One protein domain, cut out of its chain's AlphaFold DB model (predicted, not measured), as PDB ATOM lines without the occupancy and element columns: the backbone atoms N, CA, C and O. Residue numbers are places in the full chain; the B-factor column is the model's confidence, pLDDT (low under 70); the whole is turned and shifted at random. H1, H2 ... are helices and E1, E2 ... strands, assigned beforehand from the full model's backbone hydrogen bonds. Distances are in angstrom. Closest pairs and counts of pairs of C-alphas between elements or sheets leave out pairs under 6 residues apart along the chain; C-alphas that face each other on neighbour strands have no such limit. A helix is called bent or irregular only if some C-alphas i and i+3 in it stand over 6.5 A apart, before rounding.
ATOM      1  N   GLY A  25     191.569 152.169 154.969       81.94
ATOM      2  CA  GLY A  25     191.403 151.061 154.025       81.94
ATOM      3  C   GLY A  25     189.948 150.594 153.921       81.94
ATOM      4  O   GLY A  25     189.406 150.506 152.820       81.94
ATOM      5  N   VAL A  26     189.290 150.377 155.064       83.69
ATOM      6  CA  VAL A  26     187.867 150.002 155.129       83.69
ATOM      7  C   VAL A  26     186.983 151.087 154.515       83.69
ATOM      8  O   VAL A  26     186.116 150.772 153.704       83.69
ATOM      9  N   LEU A  27     187.227 152.361 154.832       88.19
ATOM     10  CA  LEU A  27     186.468 153.480 154.269       88.19
ATOM     11  C   LEU A  27     186.561 153.528 152.737       88.19
ATOM     12  O   LEU A  27     185.544 153.683 152.065       88.19
ATOM     13  N   VAL A  28     187.766 153.367 152.178       86.81
ATOM     14  CA  VAL A  28     187.972 153.316 150.721       86.81
ATOM     15  C   VAL A  28     187.270 152.101 150.115       86.81
ATOM     16  O   VAL A  28     186.637 152.231 149.069       86.81
ATOM     17  N   GLY A  29     187.326 150.942 150.774       83.62
ATOM     18  CA  GLY A  29     186.597 149.745 150.354       83.62
ATOM     19  C   GLY A  29     185.084 149.971 150.298       83.62
ATOM     20  O   GLY A  29     184.465 149.724 149.265       83.62
ATOM     21  N   ILE A  30     184.498 150.529 151.361       85.69
ATOM     22  CA  ILE A  30     183.069 150.869 151.424       85.69
ATOM     23  C   ILE A  30     182.703 151.873 150.328       85.69
ATOM     24  O   ILE A  30     181.751 151.640 149.586       85.69
ATOM     25  N   LEU A  31     183.470 152.956 150.172       89.19
ATOM     26  CA  LEU A  31     183.236 153.956 149.124       89.19
ATOM     27  C   LEU A  31     183.312 153.350 147.724       89.19
ATOM     28  O   LEU A  31     182.520 153.720 146.861       89.19
ATOM     29  N   THR A  32     184.226 152.410 147.500       85.25
ATOM     30  CA  THR A  32     184.370 151.717 146.216       85.25
ATOM     31  C   THR A  32     183.142 150.858 145.933       85.25
ATOM     32  O   THR A  32     182.596 150.932 144.836       85.25
ATOM     33  N   ILE A  33     182.654 150.108 146.928       81.31
ATOM     34  CA  ILE A  33     181.422 149.313 146.813       81.31
ATOM     35  C   ILE A  33     180.227 150.227 146.534       81.31
ATOM     36  O   ILE A  33     179.502 149.989 145.575       81.31
ATOM     37  N   ILE A  34     180.045 151.300 147.309       84.81
ATOM     38  CA  ILE A  34     178.944 152.255 147.115       84.81
ATOM     39  C   ILE A  34     179.022 152.900 145.730       84.81
ATOM     40  O   ILE A  34     178.005 152.997 145.052       84.81
ATOM     41  N   THR A  35     180.211 153.314 145.290       84.44
ATOM     42  CA  THR A  35     180.409 153.939 143.972       84.44
ATOM     43  C   THR A  35     180.114 152.955 142.852       84.44
ATOM     44  O   THR A  35     179.490 153.328 141.866       84.44
ATOM     45  N   PHE A  36     180.525 151.696 142.994       78.06
ATOM     46  CA  PHE A  36     180.268 150.671 141.992       78.06
ATOM     47  C   PHE A  36     178.784 150.304 141.928       78.06
ATOM     48  O   PHE A  36     178.203 150.277 140.849       78.06
ATOM     49  N   VAL A  37     178.149 150.088 143.083       77.25
ATOM     50  CA  VAL A  37     176.703 149.852 143.180       77.25
ATOM     51  C   VAL A  37     175.952 151.052 142.603       77.25
ATOM     52  O   VAL A  37     175.145 150.887 141.698       77.25
ATOM     53  N   GLY A  38     176.277 152.273 143.020       77.25
ATOM     54  CA  GLY A  38     175.719 153.494 142.440       77.25
ATOM     55  C   GLY A  38     175.937 153.567 140.926       77.25
ATOM     56  O   GLY A  38     175.000 153.837 140.190       77.25
ATOM     57  N   GLY A  39     177.129 153.235 140.437       72.50
ATOM     58  CA  GLY A  39     177.456 153.210 139.012       72.50
ATOM     59  C   GLY A  39     176.684 152.169 138.199       72.50
ATOM     60  O   GLY A  39     176.490 152.377 137.010       72.50
ATOM     61  N   VAL A  40     176.208 151.081 138.809       69.75
ATOM     62  CA  VAL A  40     175.346 150.086 138.146       69.75
ATOM     63  C   VAL A  40     173.872 150.491 138.224       69.75
ATOM     64  O   VAL A  40     173.146 150.398 137.236       69.75
ATOM     65  N   TYR A  41     173.419 150.965 139.384       66.38
ATOM     66  CA  TYR A  41     172.006 151.256 139.629       66.38
ATOM     67  C   TYR A  41     171.561 152.621 139.084       66.38
ATOM     68  O   TYR A  41     170.456 152.736 138.562       66.38
ATOM     69  N   VAL A  42     172.403 153.656 139.163       67.69
ATOM     70  CA  VAL A  42     172.053 155.023 138.731       67.69
ATOM     71  C   VAL A  42     171.796 155.101 137.221       67.69
ATOM     72  O   VAL A  42     170.761 155.651 136.843       67.69
ATOM     73  N   PRO A  43     172.629 154.517 136.335       65.00
ATOM     74  CA  PRO A  43     172.344 154.521 134.900       65.00
ATOM     75  C   PRO A  43     171.121 153.687 134.521       65.00
ATOM     76  O   PRO A  43     170.516 153.960 133.495       65.00
ATOM     77  N   GLY A  44     170.746 152.689 135.328       60.28
ATOM     78  CA  GLY A  44     169.513 151.921 135.137       60.28
ATOM     79  C   GLY A  44     168.256 152.660 135.608       60.28
ATOM     80  O   GLY A  44     167.184 152.482 135.039       60.28
ATOM     81  N   TRP A  45     168.393 153.532 136.610       57.97
ATOM     82  CA  TRP A  45     167.299 154.350 137.133       57.97
ATOM     83  C   TRP A  45     166.948 155.519 136.203       57.97
ATOM     84  O   TRP A  45     165.777 155.775 135.961       57.97
ATOM     85  N   ILE A  46     167.936 156.213 135.630       60.09
ATOM     86  CA  ILE A  46     167.699 157.425 134.816       60.09
ATOM     87  C   ILE A  46     166.746 157.196 133.613       60.09
ATOM     88  O   ILE A  46     165.866 158.037 133.405       60.09
ATOM     89  N   PRO A  47     166.849 156.095 132.840       55.47
ATOM     90  CA  PRO A  47     165.907 155.778 131.767       55.47
ATOM     91  C   PRO A  47     164.541 155.330 132.291       55.47
ATOM     92  O   PRO A  47     163.529 155.672 131.694       55.47
ATOM     93  N   ALA A  48     164.502 154.602 133.412       56.12
ATOM     94  CA  ALA A  48     163.267 154.075 133.994       56.12
ATOM     95  C   ALA A  48     162.284 155.182 134.423       56.12
ATOM     96  O   ALA A  48     161.079 154.981 134.367       56.12
ATOM     97  N   VAL A  49     162.793 156.363 134.797       55.47
ATOM     98  CA  VAL A  49     161.963 157.529 135.159       55.47
ATOM     99  C   VAL A  49     161.581 158.396 133.946       55.47
ATOM    100  O   VAL A  49     160.704 159.242 134.066       55.47
ATOM    101  N   ASN A  50     162.230 158.230 132.784       53.84
ATOM    102  CA  ASN A  50     162.040 159.110 131.615       53.84
ATOM    103  C   ASN A  50     161.489 158.406 130.361       53.84
ATOM    104  O   ASN A  50     161.211 159.073 129.366       53.84
ATOM    105  N   ILE A  51     161.352 157.079 130.372       51.50
ATOM    106  CA  ILE A  51     160.762 156.305 129.276       51.50
ATOM    107  C   ILE A  51     159.369 155.843 129.713       51.50
ATOM    108  O   ILE A  51     159.198 154.728 130.201       51.50
ATOM    109  N   ASP A  52     158.355 156.673 129.463       53.75
ATOM    110  CA  ASP A  52     156.939 156.265 129.452       53.75
ATOM    111  C   ASP A  52     156.606 155.525 128.139       53.75
ATOM    112  O   ASP A  52     155.657 155.835 127.421       53.75
ATOM    113  N   GLY A  53     157.467 154.581 127.756       50.94
ATOM    114  CA  GLY A  53     157.313 153.779 126.550       50.94
ATOM    115  C   GLY A  53     156.742 152.415 126.901       50.94
ATOM    116  O   GLY A  53     157.419 151.608 127.536       50.94
ATOM    117  N   THR A  54     155.518 152.125 126.477       55.38
ATOM    118  CA  THR A  54     154.991 150.758 126.458       55.38
ATOM    119  C   THR A  54     155.548 150.039 125.235       55.38
ATOM    120  O   THR A  54     155.344 150.489 124.109       55.38
ATOM    121  N   VAL A  55     156.257 148.926 125.437       63.16
ATOM    122  CA  VAL A  55     156.659 148.057 124.323       63.16
ATOM    123  C   VAL A  55     155.619 146.955 124.205       63.16
ATOM    124  O   VAL A  55     155.326 146.258 125.180       63.16
ATOM    125  N   THR A  56     155.044 146.811 123.015       63.25
ATOM    126  CA  THR A  56     154.172 145.686 122.680       63.25
ATOM    127  C   THR A  56     155.019 144.427 122.568       63.25
ATOM    128  O   THR A  56     155.874 144.339 121.684       63.25
ATOM    129  N   VAL A  57     154.798 143.474 123.469       71.19
ATOM    130  CA  VAL A  57     155.441 142.155 123.442       71.19
ATOM    131  C   VAL A  57     154.389 141.127 123.057       71.19
ATOM    132  O   VAL A  57     153.252 141.212 123.525       71.19
ATOM    133  N   ASP A  58     154.759 140.169 122.211       72.38
ATOM    134  CA  ASP A  58     153.858 139.076 121.856       72.38
ATOM    135  C   ASP A  58     153.586 138.200 123.089       72.38
ATOM    136  O   ASP A  58     154.487 137.860 123.866       72.38
ATOM    137  N   THR A  59     152.319 137.868 123.303       64.81
ATOM    138  CA  THR A  59     151.889 137.123 124.486       64.81
ATOM    139  C   THR A  59     152.047 135.629 124.263       64.81
ATOM    140  O   THR A  59     151.504 135.055 123.331       64.81
ATOM    141  N   THR A  60     152.743 134.967 125.188       71.94
ATOM    142  CA  THR A  60     152.958 133.510 125.164       71.94
ATOM    143  C   THR A  60     151.691 132.700 125.443       71.94
ATOM    144  O   THR A  60     151.688 131.493 125.231       71.94
ATOM    145  N   ALA A  61     150.631 133.348 125.930       78.06
ATOM    146  CA  ALA A  61     149.315 132.744 126.116       78.06
ATOM    147  C   ALA A  61     148.482 132.699 124.818       78.06
ATOM    148  O   ALA A  61     147.510 131.951 124.772       78.06
ATOM    149  N   TYR A  62     148.883 133.432 123.769       78.81
ATOM    150  CA  TYR A  62     148.291 133.342 122.438       78.81
ATOM    151  C   TYR A  62     149.087 132.320 121.608       78.81
ATOM    152  O   TYR A  62     150.277 132.534 121.357       78.81
ATOM    153  N   PRO A  63     148.479 131.196 121.187       71.38
ATOM    154  CA  PRO A  63     149.201 130.101 120.536       71.38
ATOM    155  C   PRO A  63     149.609 130.397 119.080       71.38
ATOM    156  O   PRO A  63     150.380 129.629 118.508       71.38
ATOM    157  N   GLY A  64     149.158 131.515 118.497       75.19
ATOM    158  CA  GLY A  64     149.546 131.979 117.163       75.19
ATOM    159  C   GLY A  64     148.463 131.780 116.099       75.19
ATOM    160  O   GLY A  64     147.659 130.849 116.174       75.19
ATOM    161  N   ASP A  65     148.489 132.627 115.066       77.00
ATOM    162  CA  ASP A  65     147.464 132.675 114.009       77.00
ATOM    163  C   ASP A  65     147.308 131.328 113.285       77.00
ATOM    164  O   ASP A  65     146.202 130.902 112.976       77.00
ATOM    165  N   SER A  66     148.397 130.568 113.110       73.94
ATOM    166  CA  SER A  66     148.357 129.240 112.476       73.94
ATOM    167  C   SER A  66     147.527 128.199 113.236       73.94
ATOM    168  O   SER A  66     147.129 127.199 112.644       73.94
ATOM    169  N   PHE A  67     147.304 128.404 114.536       73.81
ATOM    170  CA  PHE A  67     146.534 127.503 115.395       73.81
ATOM    171  C   PHE A  67     145.118 128.016 115.679       73.81
ATOM    172  O   PHE A  67     144.238 127.203 115.954       73.81
ATOM    173  N   CYS A  68     144.897 129.332 115.600       75.44
ATOM    174  CA  CYS A  68     143.602 129.962 115.863       75.44
ATOM    175  C   CYS A  68     142.778 130.227 114.591       75.44
ATOM    176  O   CYS A  68     141.561 130.067 114.633       75.44
ATOM    177  N   ASP A  69     143.423 130.545 113.462       72.75
ATOM    178  CA  ASP A  69     142.764 130.755 112.158       72.75
ATOM    179  C   ASP A  69     142.671 129.464 111.326       72.75
ATOM    180  O   ASP A  69     142.034 129.422 110.270       72.75
ATOM    181  N   GLY A  70     143.332 128.396 111.776       66.06
ATOM    182  CA  GLY A  70     143.263 127.089 111.145       66.06
ATOM    183  C   GLY A  70     141.922 126.423 111.430       66.06
ATOM    184  O   GLY A  70     141.626 126.096 112.578       66.06
ATOM    185  N   GLU A  71     141.135 126.162 110.383       58.84
ATOM    186  CA  GLU A  71     139.971 125.278 110.459       58.84
ATOM    187  C   GLU A  71     140.465 123.873 110.831       58.84
ATOM    188  O   GLU A  71     140.892 123.087 109.982       58.84
ATOM    189  N   SER A  72     140.526 123.593 112.136       60.03
ATOM    190  CA  SER A  72     140.977 122.299 112.630       60.03
ATOM    191  C   SER A  72     140.004 121.235 112.121       60.03
ATOM    192  O   SER A  72     138.805 121.351 112.388       60.03
ATOM    193  N   PRO A  73     140.482 120.184 111.429       58.41
ATOM    194  CA  PRO A  73     139.620 119.163 110.825       58.41
ATOM    195  C   PRO A  73     138.736 118.430 111.849       58.41
ATOM    196  O   PRO A  73     137.721 117.845 111.479       58.41
ATOM    197  N   ASP A  74     139.087 118.529 113.134       65.75
ATOM    198  CA  ASP A  74     138.413 117.876 114.255       65.75
ATOM    199  C   ASP A  74     137.525 118.838 115.081       65.75
ATOM    200  O   ASP A  74     136.984 118.449 116.115       65.75
ATOM    201  N   GLY A  75     137.390 120.108 114.669       60.78
ATOM    202  CA  GLY A  75     136.592 121.127 115.373       60.78
ATOM    203  C   GLY A  75     137.156 121.567 116.732       60.78
ATOM    204  O   GLY A  75     136.478 122.254 117.495       60.78
ATOM    205  N   PHE A  76     138.387 121.168 117.057       61.72
ATOM    206  CA  PHE A  76     139.033 121.499 118.320       61.72
ATOM    207  C   PHE A  76     139.757 122.844 118.204       61.72
ATOM    208  O   PHE A  76     140.786 122.941 117.542       61.72
ATOM    209  N   SER A  77     139.220 123.885 118.844       66.62
ATOM    210  CA  SER A  77     139.924 125.163 118.982       66.62
ATOM    211  C   SER A  77     140.853 125.098 120.204       66.62
ATOM    212  O   SER A  77     140.388 124.762 121.300       66.62
ATOM    213  N   PRO A  78     142.161 125.363 120.050       68.81
ATOM    214  CA  PRO A  78     143.083 125.445 121.176       68.81
ATOM    215  C   PRO A  78     142.655 126.541 122.160       68.81
ATOM    216  O   PRO A  78     142.264 127.638 121.766       68.81
ATOM    217  N   SER A  79     142.759 126.277 123.463       75.75
ATOM    218  CA  SER A  79     142.521 127.305 124.481       75.75
ATOM    219  C   SER A  79     143.538 128.445 124.344       75.75
ATOM    220  O   SER A  79     144.731 128.167 124.222       75.75
ATOM    221  N   GLY A  80     143.087 129.699 124.433       71.94
ATOM    222  CA  GLY A  80     143.957 130.885 124.365       71.94
ATOM    223  C   GLY A  80     143.853 131.695 123.069       71.94
ATOM    224  O   GLY A  80     144.551 132.692 122.931       71.94
ATOM    225  N   CYS A  81     142.967 131.320 122.140       78.00
ATOM    226  CA  CYS A  81     142.684 132.123 120.941       78.00
ATOM    227  C   CYS A  81     141.897 133.418 121.223       78.00
ATOM    228  O   CYS A  81     141.925 134.330 120.404       78.00
ATOM    229  N   ASP A  82     141.250 133.522 122.390       77.94
ATOM    230  CA  ASP A  82     140.600 134.756 122.866       77.94
ATOM    231  C   ASP A  82     141.590 135.732 123.534       77.94
ATOM    232  O   ASP A  82     141.234 136.860 123.883       77.94
ATOM    233  N   GLU A  83     142.836 135.298 123.743       76.25
ATOM    234  CA  GLU A  83     143.865 136.081 124.417       76.25
ATOM    235  C   GLU A  83     144.522 137.054 123.417       76.25
ATOM    236  O   GLU A  83     144.808 136.676 122.279       76.25
ATOM    237  N   PRO A  84     144.795 138.314 123.796       71.38
ATOM    238  CA  PRO A  84     145.381 139.288 122.880       71.38
ATOM    239  C   PRO A  84     146.769 138.857 122.381       71.38
ATOM    240  O   PRO A  84     147.640 138.472 123.165       71.38
ATOM    241  N   THR A  85     147.002 139.009 121.072       68.06
ATOM    242  CA  THR A  85     148.267 138.648 120.403       68.06
ATOM    243  C   THR A  85     149.462 139.440 120.929       68.06
ATOM    244  O   THR A  85     150.572 138.917 121.029       68.06
ATOM    245  N   ARG A  86     149.226 140.695 121.328       66.06
ATOM    246  CA  ARG A  86     150.222 141.595 121.911       66.06
ATOM    247  C   ARG A  86     149.716 142.191 123.206       66.06
ATOM    248  O   ARG A  86     148.559 142.584 123.305       66.06
ATOM    249  N   VAL A  87     150.612 142.296 124.179       68.88
ATOM    250  CA  VAL A  87     150.346 142.956 125.457       68.88
ATOM    251  C   VAL A  87     151.377 144.056 125.668       68.88
ATOM    252  O   VAL A  87     152.586 143.822 125.561       68.88
ATOM    253  N   GLU A  88     150.912 145.262 125.990       61.97
ATOM    254  CA  GLU A  88     151.784 146.338 126.445       61.97
ATOM    255  C   GLU A  88     152.450 145.958 127.772       61.97
ATOM    256  O   GLU A  88     151.807 145.822 128.819       61.97
ATOM    257  N   ARG A  89     153.776 145.807 127.751       64.62
ATOM    258  CA  ARG A  89     154.574 145.652 128.968       64.62
ATOM    259  C   ARG A  89     155.272 146.971 129.272       64.62
ATOM    260  O   ARG A  89     155.981 147.530 128.435       64.62
ATOM    261  N   ASN A  90     155.095 147.450 130.502       61.59
ATOM    262  CA  ASN A  90     155.810 148.618 131.006       61.59
ATOM    263  C   ASN A  90     157.312 148.310 131.082       61.59
ATOM    264  O   ASN A  90     157.732 147.423 131.832       61.59
ATOM    265  N   VAL A  91     158.118 149.066 130.333       61.00
ATOM    266  CA  VAL A  91     159.587 148.940 130.287       61.00
ATOM    267  C   VAL A  91     160.210 149.086 131.678       61.00
ATOM    268  O   VAL A  91     161.166 148.391 132.013       61.00
ATOM    269  N   ASP A  92     159.596 149.899 132.532       58.34
ATOM    270  CA  ASP A  92     159.999 150.127 133.918       58.34
ATOM    271  C   ASP A  92     159.988 148.839 134.776       58.34
ATOM    272  O   ASP A  92     160.897 148.584 135.572       58.34
ATOM    273  N   HIS A  93     159.010 147.947 134.565       63.50
ATOM    274  CA  HIS A  93     158.969 146.658 135.266       63.50
ATOM    275  C   HIS A  93     160.072 145.711 134.774       63.50
ATOM    276  O   HIS A  93     160.703 145.032 135.581       63.50
ATOM    277  N   LEU A  94     160.339 145.682 133.464       63.06
ATOM    278  CA  LEU A  94     161.382 144.830 132.887       63.06
ATOM    279  C   LEU A  94     162.778 145.267 133.345       63.06
ATOM    280  O   LEU A  94     163.586 144.429 133.743       63.06
ATOM    281  N   VAL A  95     163.047 146.574 133.343       65.06
ATOM    282  CA  VAL A  95     164.332 147.135 133.778       65.06
ATOM    283  C   VAL A  95     164.550 146.901 135.274       65.06
ATOM    284  O   VAL A  95     165.612 146.414 135.661       65.06
ATOM    285  N   ARG A  96     163.545 147.142 136.129       65.56
ATOM    286  CA  ARG A  96     163.671 146.859 137.570       65.56
ATOM    287  C   ARG A  96     163.827 145.373 137.878       65.56
ATOM    288  O   ARG A  96     164.602 145.031 138.767       65.56
ATOM    289  N   GLN A  97     163.151 144.492 137.145       69.12
ATOM    290  CA  GLN A  97     163.301 143.046 137.317       69.12
ATOM    291  C   GLN A  97     164.693 142.559 136.888       69.12
ATOM    292  O   GLN A  97     165.305 141.757 137.595       69.12
ATOM    293  N   ALA A  98     165.224 143.074 135.775       67.44
ATOM    294  CA  ALA A  98     166.565 142.742 135.295       67.44
ATOM    295  C   ALA A  98     167.674 143.280 136.218       67.44
ATOM    296  O   ALA A  98     168.645 142.583 136.504       67.44
ATOM    297  N   ILE A  99     167.522 144.504 136.731       66.94
ATOM    298  CA  ILE A  99     168.475 145.087 137.686       66.94
ATOM    299  C   ILE A  99     168.380 144.378 139.040       66.94
ATOM    300  O   ILE A  99     169.406 144.098 139.653       66.94
ATOM    301  N   GLY A 100     167.172 144.043 139.498       68.75
ATOM    302  CA  GLY A 100     166.962 143.324 140.753       68.75
ATOM    303  C   GLY A 100     167.589 141.928 140.759       68.75
ATOM    304  O   GLY A 100     168.161 141.528 141.773       68.75
ATOM    305  N   SER A 101     167.545 141.207 139.631       71.94
ATOM    306  CA  SER A 101     168.113 139.854 139.539       71.94
ATOM    307  C   SER A 101     169.644 139.854 139.581       71.94
ATOM    308  O   SER A 101     170.246 139.052 140.292       71.94
ATOM    309  N   ILE A 102     170.285 140.796 138.887       70.31
ATOM    310  CA  ILE A 102     171.750 140.903 138.818       70.31
ATOM    311  C   ILE A 102     172.318 141.653 140.029       70.31
ATOM    312  O   ILE A 102     173.442 141.398 140.464       70.31
ATOM    313  N   GLY A 103     171.536 142.560 140.610       70.81
ATOM    314  CA  GLY A 103     171.957 143.473 141.661       70.81
ATOM    315  C   GLY A 103     172.523 142.779 142.898       70.81
ATOM    316  O   GLY A 103     173.576 143.180 143.393       70.81
ATOM    317  N   GLY A 104     171.875 141.705 143.360       72.75
ATOM    318  CA  GLY A 104     172.363 140.904 144.487       72.75
ATOM    319  C   GLY A 104     173.661 140.154 144.164       72.75
ATOM    320  O   GLY A 104     174.600 140.160 144.962       72.75
ATOM    321  N   GLN A 105     173.749 139.568 142.965       76.00
ATOM    322  CA  GLN A 105     174.948 138.861 142.505       76.00
ATOM    323  C   GLN A 105     176.141 139.799 142.340       76.00
ATOM    324  O   GLN A 105     177.253 139.426 142.693       76.00
ATOM    325  N   VAL A 106     175.933 141.019 141.847       74.94
ATOM    326  CA  VAL A 106     177.000 142.016 141.705       74.94
ATOM    327  C   VAL A 106     177.435 142.559 143.064       74.94
ATOM    328  O   VAL A 106     178.635 142.661 143.322       74.94
ATOM    329  N   ALA A 107     176.480 142.854 143.952       74.94
ATOM    330  CA  ALA A 107     176.765 143.373 145.288       74.94
ATOM    331  C   ALA A 107     177.606 142.404 146.133       74.94
ATOM    332  O   ALA A 107     178.475 142.848 146.878       74.94
ATOM    333  N   LEU A 108     177.381 141.092 145.999       80.19
ATOM    334  CA  LEU A 108     178.160 140.064 146.699       80.19
ATOM    335  C   LEU A 108     179.371 139.578 145.896       80.19
ATOM    336  O   LEU A 108     180.436 139.337 146.462       80.19
ATOM    337  N   GLY A 109     179.235 139.456 144.578       80.56
ATOM    338  CA  GLY A 109     180.275 138.940 143.695       80.56
ATOM    339  C   GLY A 109     181.487 139.859 143.616       80.56
ATOM    340  O   GLY A 109     182.617 139.374 143.634       80.56
ATOM    341  N   LEU A 110     181.287 141.180 143.597       82.31
ATOM    342  CA  LEU A 110     182.396 142.128 143.504       82.31
ATOM    343  C   LEU A 110     183.331 142.082 144.733       82.31
ATOM    344  O   LEU A 110     184.539 141.946 144.521       82.31
ATOM    345  N   PRO A 111     182.843 142.134 145.994       80.38
ATOM    346  CA  PRO A 111     183.687 141.915 147.169       80.38
ATOM    347  C   PRO A 111     184.434 140.581 147.133       80.38
ATOM    348  O   PRO A 111     185.621 140.538 147.447       80.38
ATOM    349  N   VAL A 112     183.768 139.500 146.711       86.94
ATOM    350  CA  VAL A 112     184.386 138.169 146.618       86.94
ATOM    351  C   VAL A 112     185.532 138.165 145.609       86.94
ATOM    352  O   VAL A 112     186.632 137.731 145.942       86.94
ATOM    353  N   VAL A 113     185.324 138.703 144.405       87.00
ATOM    354  CA  VAL A 113     186.379 138.826 143.385       87.00
ATOM    355  C   VAL A 113     187.549 139.660 143.907       87.00
ATOM    356  O   VAL A 113     188.703 139.282 143.719       87.00
ATOM    357  N   TRP A 114     187.276 140.751 144.623       85.56
ATOM    358  CA  TRP A 114     188.316 141.564 145.254       85.56
ATOM    359  C   TRP A 114     189.141 140.783 146.278       85.56
ATOM    360  O   TRP A 114     190.366 140.886 146.276       85.56
ATOM    361  N   LEU A 115     188.493 139.980 147.125       88.75
ATOM    362  CA  LEU A 115     189.183 139.120 148.089       88.75
ATOM    363  C   LEU A 115     190.036 138.057 147.392       88.75
ATOM    364  O   LEU A 115     191.156 137.800 147.831       88.75
ATOM    365  N   LEU A 116     189.553 137.483 146.287       90.56
ATOM    366  CA  LEU A 116     190.327 136.535 145.482       90.56
ATOM    367  C   LEU A 116     191.557 137.198 144.853       90.56
ATOM    368  O   LEU A 116     192.647 136.635 144.914       90.56
ATOM    369  N   ILE A 117     191.411 138.407 144.303       85.19
ATOM    370  CA  ILE A 117     192.528 139.184 143.752       85.19
ATOM    371  C   ILE A 117     193.533 139.519 144.859       85.19
ATOM    372  O   ILE A 117     194.723 139.260 144.699       85.19
ATOM    373  N   ALA A 118     193.073 140.044 145.997       84.94
ATOM    374  CA  ALA A 118     193.931 140.387 147.129       84.94
ATOM    375  C   ALA A 118     194.681 139.159 147.672       84.94
ATOM    376  O   ALA A 118     195.892 139.218 147.889       84.94
ATOM    377  N   GLY A 119     193.981 138.033 147.836       89.38
ATOM    378  CA  GLY A 119     194.571 136.759 148.238       89.38
ATOM    379  C   GLY A 119     195.586 136.243 147.219       89.38
ATOM    380  O   GLY A 119     196.678 135.830 147.601       89.38
ATOM    381  N   GLY A 120     195.274 136.336 145.924       88.50
ATOM    382  CA  GLY A 120     196.175 135.961 144.836       88.50
ATOM    383  C   GLY A 120     197.445 136.810 144.801       88.50
ATOM    384  O   GLY A 120     198.544 136.263 144.723       88.50
ATOM    385  N   LEU A 121     197.323 138.135 144.933       84.62
ATOM    386  CA  LEU A 121     198.476 139.036 145.031       84.62
ATOM    387  C   LEU A 121     199.323 138.725 146.269       84.62
ATOM    388  O   LEU A 121     200.551 138.717 146.183       84.62
ATOM    389  N   HIS A 122     198.686 138.442 147.407       75.88
ATOM    390  CA  HIS A 122     199.398 138.076 148.627       75.88
ATOM    391  C   HIS A 122     200.175 136.769 148.451       75.88
ATOM    392  O   HIS A 122     201.378 136.736 148.708       75.88
ATOM    393  N   ALA A 123     199.521 135.721 147.947       83.50
ATOM    394  CA  ALA A 123     200.160 134.444 147.657       83.50
ATOM    395  C   ALA A 123     201.326 134.615 146.668       83.50
ATOM    396  O   ALA A 123     202.421 134.119 146.921       83.50
ATOM    397  N   GLY A 124     201.133 135.397 145.601       77.94
ATOM    398  CA  GLY A 124     202.188 135.728 144.641       77.94
ATOM    399  C   GLY A 124     203.379 136.442 145.286       77.94
ATOM    400  O   GLY A 124     204.526 136.086 145.023       77.94
ATOM    401  N   SER A 125     203.124 137.397 146.186       75.50
ATOM    402  CA  SER A 125     204.183 138.098 146.926       75.50
ATOM    403  C   SER A 125     204.941 137.185 147.895       75.50
ATOM    404  O   SER A 125     206.157 137.298 148.018       75.50
ATOM    405  N   ALA A 126     204.243 136.242 148.534       73.50
ATOM    406  CA  ALA A 126     204.847 135.285 149.453       73.50
ATOM    407  C   ALA A 126     205.761 134.294 148.714       73.50
ATOM    408  O   ALA A 126     206.848 133.985 149.195       73.50
ATOM    409  N   ILE A 127     205.357 133.846 147.521       80.69
ATOM    410  CA  ILE A 127     206.150 132.944 146.670       80.69
ATOM    411  C   ILE A 127     207.397 133.652 146.106       80.69
ATOM    412  O   ILE A 127     208.427 133.019 145.899       80.69
TER     413      ILE A 127
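AT A GLANCE: This is residues 25 to 127 of the 161 residues of an uncharacterized protein of Halobacteriales archaeon QS_4_70_19 (UniProt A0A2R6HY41). The helices H1 and H3 run opposite ways as a long, narrow V, open towards residues 25 and 127. At its closed end a small two-stranded ribbon, E1 and E2, leads out to a far loop with the short H2; residues 70 to 75 and 115 to 127 stick out at the two ends. The 103 printed residues hold three named helices and two named strands, in the order H1, E1, H2, E2, H3, mostly helix, with an antiparallel sheet E1 - E2. The whole is extended, with a radius of gyration of the C-alphas of 24.3 A and spans of 77 by 37 by 13 A.

HOW THE PARTS SIT: H1, residues 25 to 48, has a kink of 28 degrees near residue 41. H3, residues 91 to 127, was assigned as one helix by its hydrogen bonds but is bent, with C-alphas 101 and 104 6.6 A apart; its arms are H3a, residues 91 to 101, and H3b, residues 104 to 127. With residues 41 to 48 alone H1 touches H3a, closest at the C-alphas of Ala 48 and Asp 92, 5.1 A, at a shallow tilt of 25 degrees, opposite ways. Residues 33 to 37 of H1 touch residues 106 to 111 of H3b, closest at the C-alphas of Val 37 and Ala 107, 6.8 A. E1, residues 54 to 58, and E2, residues 86 to 90, are antiparallel at 142 degrees, with N 87 and O 57 within hydrogen-bond range at 2.9 A. Every O i to N i+4 pair is within range in H3a, 16 of 20 in H1 and 19 of 20 in H3b; H2, residues 65 to 68, is too short for one.

IN THESE COORDINATES: H1 begins at C-alpha 25, (191.403, 151.061, 154.025), and is 34.7 A long. H3a is 15.5 A long and H3b 34.8 A, ending at C-alpha 127, (206.150, 132.944, 146.670).

THE WHOLE: The C-alphas of Gly 75 and Ala 126 are the two farthest apart, 77.6 A. The printed part has no cut, and H2 to E2 is a long link. Confidence is under 70 in 43 residues, among them 40 to 56 and 85 to 100.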